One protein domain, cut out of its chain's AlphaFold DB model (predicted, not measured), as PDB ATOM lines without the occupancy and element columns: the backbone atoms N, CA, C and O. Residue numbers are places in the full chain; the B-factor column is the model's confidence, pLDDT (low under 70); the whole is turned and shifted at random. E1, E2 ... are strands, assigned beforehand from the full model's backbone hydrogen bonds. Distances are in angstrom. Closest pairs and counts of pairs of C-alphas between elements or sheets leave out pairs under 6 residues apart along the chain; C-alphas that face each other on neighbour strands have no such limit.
ATOM      1  N   SER A  34      44.222 -19.712  51.222       83.00
ATOM      2  CA  SER A  34      43.794 -20.373  49.992       83.00
ATOM      3  C   SER A  34      44.135 -19.481  48.796       83.00
ATOM      4  O   SER A  34      43.892 -18.278  48.867       83.00
ATOM      5  N   PRO A  35      44.633 -20.036  47.675       88.75
ATOM      6  CA  PRO A  35      44.753 -19.278  46.436       88.75
ATOM      7  C   PRO A  35      43.418 -18.626  46.058       88.75
ATOM      8  O   PRO A  35      42.369 -19.259  46.206       88.75
ATOM      9  N   SER A  36      43.453 -17.394  45.554       89.50
ATOM     10  CA  SER A  36      42.268 -16.626  45.168       89.50
ATOM     11  C   SER A  36      42.292 -16.232  43.696       89.50
ATOM     12  O   SER A  36      43.354 -16.072  43.089       89.50
ATOM     13  N   LEU A  37      41.103 -16.093  43.119       90.31
ATOM     14  CA  LEU A  37      40.873 -15.685  41.743       90.31
ATOM     15  C   LEU A  37      39.883 -14.526  41.741       90.31
ATOM     16  O   LEU A  37      38.736 -14.687  42.156       90.31
ATOM     17  N   ILE A  38      40.315 -13.389  41.204       90.88
ATOM     18  CA  ILE A  38      39.454 -12.233  40.977       90.88
ATOM     19  C   ILE A  38      39.391 -11.962  39.480       90.88
ATOM     20  O   ILE A  38      40.411 -11.929  38.788       90.88
ATOM     21  N   ILE A  39      38.184 -11.771  38.966       90.94
ATOM     22  CA  ILE A  39      37.934 -11.416  37.575       90.94
ATOM     23  C   ILE A  39      37.375 -10.001  37.545       90.94
ATOM     24  O   ILE A  39      36.361  -9.725  38.177       90.94
ATOM     25  N   TYR A  40      38.010  -9.122  36.779       88.25
ATOM     26  CA  TYR A  40      37.579  -7.744  36.571       88.25
ATOM     27  C   TYR A  40      37.099  -7.543  35.140       88.25
ATOM     28  O   TYR A  40      37.690  -8.084  34.201       88.25
ATOM     29  N   ASP A  41      36.084  -6.707  34.957       86.75
ATOM     30  CA  ASP A  41      35.704  -6.230  33.637       86.75
ATOM     31  C   ASP A  41      36.571  -5.055  33.171       86.75
ATOM     32  O   ASP A  41      36.892  -4.139  33.933       86.75
ATOM     33  N   GLY A  42      36.907  -5.047  31.883       83.69
ATOM     34  CA  GLY A  42      37.561  -3.934  31.217       83.69
ATOM     35  C   GLY A  42      39.083  -3.962  31.315       83.69
ATOM     36  O   GLY A  42      39.732  -5.007  31.255       83.69
ATOM     37  N   TRP A  43      39.679  -2.770  31.374       80.75
ATOM     38  CA  TRP A  43      41.126  -2.565  31.217       80.75
ATOM     39  C   TRP A  43      41.873  -2.341  32.536       80.75
ATOM     40  O   TRP A  43      43.080  -2.111  32.502       80.75
ATOM     41  N   SER A  44      41.190  -2.405  33.683       84.56
ATOM     42  CA  SER A  44      41.763  -2.055  34.985       84.56
ATOM     43  C   SER A  44      41.274  -2.972  36.105       84.56
ATOM     44  O   SER A  44      40.094  -3.294  36.177       84.56
ATOM     45  N   THR A  45      42.167  -3.308  37.039       86.75
ATOM     46  CA  THR A  45      41.844  -4.017  38.293       86.75
ATOM     47  C   THR A  45      41.167  -3.124  39.338       86.75
ATOM     48  O   THR A  45      40.807  -3.584  40.414       86.75
ATOM     49  N   LYS A  46      40.982  -1.833  39.038       87.06
ATOM     50  CA  LYS A  46      40.158  -0.911  39.839       87.06
ATOM     51  C   LYS A  46      38.705  -0.839  39.349       87.06
ATOM     52  O   LYS A  46      37.948  -0.007  39.836       87.06
ATOM     53  N   GLY A  47      38.360  -1.621  38.323       78.00
ATOM     54  CA  GLY A  47      37.043  -1.638  37.694       78.00
ATOM     55  C   GLY A  47      36.048  -2.576  38.377       78.00
ATOM     56  O   GLY A  47      36.230  -2.992  39.519       78.00
ATOM     57  N   LEU A  48      34.988  -2.916  37.642       82.12
ATOM     58  CA  LEU A  48      33.940  -3.830  38.093       82.12
ATOM     59  C   LEU A  48      34.509  -5.234  38.341       82.12
ATOM     60  O   LEU A  48      35.106  -5.817  37.440       82.12
ATOM     61  N   VAL A  49      34.271  -5.793  39.527       88.00
ATOM     62  CA  VAL A  49      34.579  -7.194  39.839       88.00
ATOM     63  C   VAL A  49      33.433  -8.074  39.343       88.00
ATOM     64  O   VAL A  49      32.293  -7.923  39.772       88.00
ATOM     65  N   LEU A  50      33.739  -8.983  38.420       84.38
ATOM     66  CA  LEU A  50      32.808  -9.967  37.865       84.38
ATOM     67  C   LEU A  50      32.783 -11.271  38.668       84.38
ATOM     68  O   LEU A  50      31.788 -11.991  38.638       84.38
ATOM     69  N   TYR A  51      33.884 -11.597  39.341       88.06
ATOM     70  CA  TYR A  51      34.015 -12.774  40.195       88.06
ATOM     71  C   TYR A  51      35.102 -12.536  41.240       88.06
ATOM     72  O   TYR A  51      36.144 -11.972  40.912       88.06
ATOM     73  N   ASP A  52      34.864 -13.002  42.460       90.81
ATOM     74  CA  ASP A  52      35.828 -13.044  43.558       90.81
ATOM     75  C   ASP A  52      35.615 -14.360  44.308       90.81
ATOM     76  O   ASP A  52      34.509 -14.636  44.780       90.81
ATOM     77  N   GLY A  53      36.638 -15.211  44.348       88.06
ATOM     78  CA  GLY A  53      36.530 -16.511  44.991       88.06
ATOM     79  C   GLY A  53      37.867 -17.167  45.295       88.06
ATOM     80  O   GLY A  53      38.926 -16.781  44.800       88.06
ATOM     81  N   GLU A  54      37.804 -18.210  46.114       88.88
ATOM     82  CA  GLU A  54      38.965 -18.950  46.603       88.88
ATOM     83  C   GLU A  54      38.974 -20.377  46.057       88.88
ATOM     84  O   GLU A  54      37.929 -20.976  45.834       88.88
ATOM     85  N   ALA A  55      40.154 -20.977  45.911       83.94
ATOM     86  CA  ALA A  55      40.308 -22.329  45.369       83.94
ATOM     87  C   ALA A  55      39.638 -23.419  46.223       83.94
ATOM     88  O   ALA A  55      39.344 -24.508  45.732       83.94
ATOM     89  N   LYS A  56      39.411 -23.141  47.513       82.38
ATOM     90  CA  LYS A  56      38.665 -24.037  48.406       82.38
ATOM     91  C   LYS A  56      37.159 -24.031  48.119       82.38
ATOM     92  O   LYS A  56      36.474 -24.979  48.498       82.38
ATOM     93  N   ASP A  57      36.652 -22.994  47.450       78.69
ATOM     94  CA  ASP A  57      35.271 -22.930  46.991       78.69
ATOM     95  C   ASP A  57      35.142 -23.705  45.673       78.69
ATOM     96  O   ASP A  57      35.446 -23.216  44.589       78.69
ATOM     97  N   GLN A  58      34.708 -24.963  45.758       69.31
ATOM     98  CA  GLN A  58      34.539 -25.844  44.595       69.31
ATOM     99  C   GLN A  58      33.274 -25.534  43.769       69.31
ATOM    100  O   GLN A  58      32.782 -26.383  43.018       69.31
ATOM    101  N   ARG A  59      32.704 -24.332  43.900       76.38
ATOM    102  CA  ARG A  59      31.538 -23.906  43.126       76.38
ATOM    103  C   ARG A  59      31.938 -23.555  41.699       76.38
ATOM    104  O   ARG A  59      32.873 -22.804  41.447       76.38
ATOM    105  N   ARG A  60      31.164 -24.060  40.736       75.69
ATOM    106  CA  ARG A  60      31.216 -23.544  39.366       75.69
ATOM    107  C   ARG A  60      30.585 -22.158  39.347       75.69
ATOM    108  O   ARG A  60      29.429 -22.009  39.737       75.69
ATOM    109  N   ALA A  61      31.328 -21.183  38.846       77.56
ATOM    110  CA  ALA A  61      30.848 -19.831  38.618       77.56
ATOM    111  C   ALA A  61      30.999 -19.462  37.143       77.56
ATOM    112  O   ALA A  61      31.892 -19.952  36.450       77.56
ATOM    113  N   VAL A  62      30.109 -18.595  36.671       81.19
ATOM    114  CA  VAL A  62      30.168 -18.022  35.328       81.19
ATOM    115  C   VAL A  62      30.207 -16.511  35.486       81.19
ATOM    116  O   VAL A  62      29.343 -15.934  36.141       81.19
ATOM    117  N   ALA A  63      31.230 -15.891  34.905       79.69
ATOM    118  CA  ALA A  63      31.414 -14.448  34.876       79.69
ATOM    119  C   ALA A  63      31.233 -13.954  33.442       79.69
ATOM    120  O   ALA A  63      31.768 -14.542  32.500       79.69
ATOM    121  N   TYR A  64      30.494 -12.864  33.278       76.88
ATOM    122  CA  TYR A  64      30.202 -12.293  31.970       76.88
ATOM    123  C   TYR A  64      30.833 -10.915  31.860       76.88
ATOM    124  O   TYR A  64      30.521 -10.016  32.637       76.88
ATOM    125  N   SER A  65      31.699 -10.745  30.864       78.44
ATOM    126  CA  SER A  65      32.305  -9.450  30.587       78.44
ATOM    127  C   SER A  65      31.269  -8.484  30.000       78.44
ATOM    128  O   SER A  65      30.537  -8.788  29.046       78.44
ATOM    129  N   ILE A  66      31.181  -7.298  30.594       72.75
ATOM    130  CA  ILE A  66      30.348  -6.205  30.102       72.75
ATOM    131  C   ILE A  66      31.047  -5.438  28.967       72.75
ATOM    132  O   ILE A  66      30.360  -4.855  28.128       72.75
ATOM    133  N   SER A  67      32.368  -5.562  28.850       70.25
ATOM    134  CA  SER A  67      33.179  -5.017  27.760       70.25
ATOM    135  C   SER A  67      33.735  -6.107  26.826       70.25
ATOM    136  O   SER A  67      33.286  -7.252  26.822       70.25
ATOM    137  N   ASN A  68      34.686  -5.736  25.965       75.12
ATOM    138  CA  ASN A  68      35.441  -6.668  25.125       75.12
ATOM    139  C   ASN A  68      36.751  -7.132  25.785       75.12
ATOM    140  O   ASN A  68      37.579  -7.759  25.118       75.12
ATOM    141  N   LYS A  69      36.966  -6.797  27.064       82.12
ATOM    142  CA  LYS A  69      38.171  -7.155  27.804       82.12
ATOM    143  C   LYS A  69      37.829  -7.582  29.222       82.12
ATOM    144  O   LYS A  69      36.982  -7.002  29.882       82.12
ATOM    145  N   MET A  70      38.561  -8.573  29.702       88.94
ATOM    146  CA  MET A  70      38.481  -9.057  31.068       88.94
ATOM    147  C   MET A  70      39.901  -9.226  31.600       88.94
ATOM    148  O   MET A  70      40.798  -9.631  30.853       88.94
ATOM    149  N   ILE A  71      40.114  -8.904  32.871       91.06
ATOM    150  CA  ILE A  71      41.381  -9.145  33.563       91.06
ATOM    151  C   ILE A  71      41.151 -10.245  34.583       91.06
ATOM    152  O   ILE A  71      40.258 -10.150  35.417       91.06
ATOM    153  N   VAL A  72      41.982 -11.278  34.519       91.00
ATOM    154  CA  VAL A  72      42.005 -12.359  35.502       91.00
ATOM    155  C   VAL A  72      43.222 -12.148  36.390       91.00
ATOM    156  O   VAL A  72      44.347 -12.083  35.895       91.00
ATOM    157  N   HIS A  73      42.992 -12.013  37.690       90.06
ATOM    158  CA  HIS A  73      44.024 -11.826  38.698       90.06
ATOM    159  C   HIS A  73      44.032 -13.031  39.639       90.06
ATOM    160  O   HIS A  73      43.045 -13.302  40.320       90.06
ATOM    161  N   LEU A  74      45.140 -13.770  39.638       89.38
ATOM    162  CA  LEU A  74      45.342 -14.961  40.456       89.38
ATOM    163  C   LEU A  74      46.365 -14.644  41.548       89.38
ATOM    164  O   LEU A  74      47.491 -14.258  41.233       89.38
ATOM    165  N   THR A  75      46.000 -14.885  42.802       88.00
ATOM    166  CA  THR A  75      46.908 -14.780  43.948       88.00
ATOM    167  C   THR A  75      47.113 -16.170  44.541       88.00
ATOM    168  O   THR A  75      46.148 -16.877  44.821       88.00
ATOM    169  N   SER A  76      48.364 -16.586  44.736       85.94
ATOM    170  CA  SER A  76      48.706 -17.859  45.380       85.94
ATOM    171  C   SER A  76      49.824 -17.627  46.396       85.94
ATOM    172  O   SER A  76      50.827 -17.011  46.029       85.94
ATOM    173  N   PRO A  77      49.700 -18.118  47.643       82.75
ATOM    174  CA  PRO A  77      50.754 -17.979  48.650       82.75
ATOM    175  C   PRO A  77      51.942 -18.913  48.400       82.75
ATOM    176  O   PRO A  77      53.017 -18.718  48.959       82.75
ATOM    177  N   GLU A  78      51.763 -19.916  47.541       81.94
ATOM    178  CA  GLU A  78      52.792 -20.877  47.156       81.94
ATOM    179  C   GLU A  78      52.993 -20.864  45.640       81.94
ATOM    180  O   GLU A  78      52.041 -20.694  44.869       81.94
ATOM    181  N   ILE A  79      54.229 -21.109  45.203       75.69
ATOM    182  CA  ILE A  79      54.533 -21.374  43.796       75.69
ATOM    183  C   ILE A  79      54.010 -22.777  43.474       75.69
ATOM    184  O   ILE A  79      54.461 -23.759  44.060       75.69
ATOM    185  N   ARG A  80      53.045 -22.874  42.556       72.88
ATOM    186  CA  ARG A  80      52.428 -24.138  42.128       72.88
ATOM    187  C   ARG A  80      52.693 -24.369  40.647       72.88
ATOM    188  O   ARG A  80      52.603 -23.431  39.860       72.88
ATOM    189  N   GLU A  81      52.975 -25.614  40.265       74.88
ATOM    190  CA  GLU A  81      53.163 -25.989  38.854       74.88
ATOM    191  C   GLU A  81      51.851 -25.950  38.055       74.88
ATOM    192  O   GLU A  81      51.865 -25.702  36.852       74.88
ATOM    193  N   GLN A  82      50.710 -26.153  38.725       74.50
ATOM    194  CA  GLN A  82      49.380 -26.046  38.128       74.50
ATOM    195  C   GLN A  82      48.509 -25.065  38.923       74.50
ATOM    196  O   GLN A  82      48.466 -25.151  40.157       74.50
ATOM    197  N   PRO A  83      47.802 -24.135  38.250       73.62
ATOM    198  CA  PRO A  83      46.869 -23.254  38.928       73.62
ATOM    199  C   PRO A  83      45.722 -24.085  39.526       73.62
ATOM    200  O   PRO A  83      45.215 -24.998  38.876       73.62
ATOM    201  N   PRO A  84      45.269 -23.768  40.748       81.00
ATOM    202  CA  PRO A  84      44.210 -24.516  41.427       81.00
ATOM    203  C   PRO A  84      42.805 -24.223  40.869       81.00
ATOM    204  O   PRO A  84      41.815 -24.735  41.381       81.00
ATOM    205  N   PHE A  85      42.718 -23.405  39.819       82.94
ATOM    206  CA  PHE A  85      41.492 -23.045  39.128       82.94
ATOM    207  C   PHE A  85      41.563 -23.520  37.677       82.94
ATOM    208  O   PHE A  85      42.596 -23.398  37.019       82.94
ATOM    209  N   SER A  86      40.435 -24.004  37.164       84.00
ATOM    210  CA  SER A  86      40.241 -24.286  35.745       84.00
ATOM    211  C   SER A  86      39.127 -23.389  35.225       84.00
ATOM    212  O   SER A  86      38.036 -23.360  35.794       84.00
ATOM    213  N   TRP A  87      39.397 -22.646  34.155       82.94
ATOM    214  CA  TRP A  87      38.413 -21.787  33.508       82.94
ATOM    215  C   TRP A  87      38.485 -21.935  31.994       82.94
ATOM    216  O   TRP A  87      39.515 -22.285  31.418       82.94
ATOM    217  N   THR A  88      37.373 -21.622  31.341       84.56
ATOM    218  CA  THR A  88      37.312 -21.467  29.890       84.56
ATOM    219  C   THR A  88      36.801 -20.072  29.586       84.56
ATOM    220  O   THR A  88      35.944 -19.548  30.296       84.56
ATOM    221  N   VAL A  89      37.356 -19.449  28.549       83.06
ATOM    222  CA  VAL A  89      36.873 -18.161  28.050       83.06
ATOM    223  C   VAL A  89      36.304 -18.406  26.668       83.06
ATOM    224  O   VAL A  89      37.021 -18.814  25.756       83.06
ATOM    225  N   SER A  90      35.010 -18.163  26.515       78.38
ATOM    226  CA  SER A  90      34.338 -18.184  25.224       78.38
ATOM    227  C   SER A  90      33.961 -16.760  24.838       78.38
ATOM    228  O   SER A  90      33.503 -15.966  25.661       78.38
ATOM    229  N   ARG A  91      34.171 -16.410  23.563       71.56
ATOM    230  CA  ARG A  91      33.549 -15.205  23.019       71.56
ATOM    231  C   ARG A  91      32.071 -15.496  22.860       71.56
ATOM    232  O   ARG A  91      31.683 -16.286  22.004       71.56
ATOM    233  N   ILE A  92      31.265 -14.835  23.675       65.44
ATOM    234  CA  ILE A  92      29.823 -14.846  23.503       65.44
ATOM    235  C   ILE A  92      29.513 -13.878  22.362       65.44
ATOM    236  O   ILE A  92      29.403 -12.670  22.544       65.44
ATOM    237  N   SER A  93      29.437 -14.433  21.156       57.84
ATOM    238  CA  SER A  93      28.808 -13.798  20.002       57.84
ATOM    239  C   SER A  93      27.295 -13.920  20.183       57.84
ATOM    240  O   SER A  93      26.641 -14.697  19.487       57.84
TER     241      SER A  93
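Overview. This is residues 34 to 93 of the 206 residues of the protein "Jmjc domain-containing histone demethylation-like protein" of Daphnia magna (UniProt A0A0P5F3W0). What shape do the atoms make? With little regular structure, it is a small slab of three strands side by side, E2, E1, E3, with residues 60 to 64 and 85 to 89 passing over one face. What is it made of? The printed part has 60 residues, 18 of them in E1, E2 and E3 in chain order: all strand, antiparallel, compact, radius of gyration of the C-alphas 12.0 A, spans 33 by 23 by 19 A.

Arrangement. Which strand is inner? E1, residues 36 to 41, is inner; E2, residues 49 to 54, and E3, residues 70 to 75, are edge strands. How do they pair? E1 and E2 form a hairpin, antiparallel at 174 degrees; C-alphas 36 and 54 face each other at 4.3 A, and N 37 and O 53, 2.8 A, are within hydrogen-bond range. E1 and E3 are antiparallel at 162 degrees; C-alphas 39 and 72 face each other at 4.7 A, and N 38 and O 73, 2.9 A, are within range.

Along the chain. Where does E1 begin? C-alpha 36 is at (42.268, -16.626, 45.168). How long are the strands? E1 spans 16.9 A, E2 14.3 A and E3 16.4 A.

Size, cuts and confidence. Which link is long? E2 to E3, 15 residues; the printed part has no cut. Where is confidence low? Residues 58, 92 and 93 are under 70.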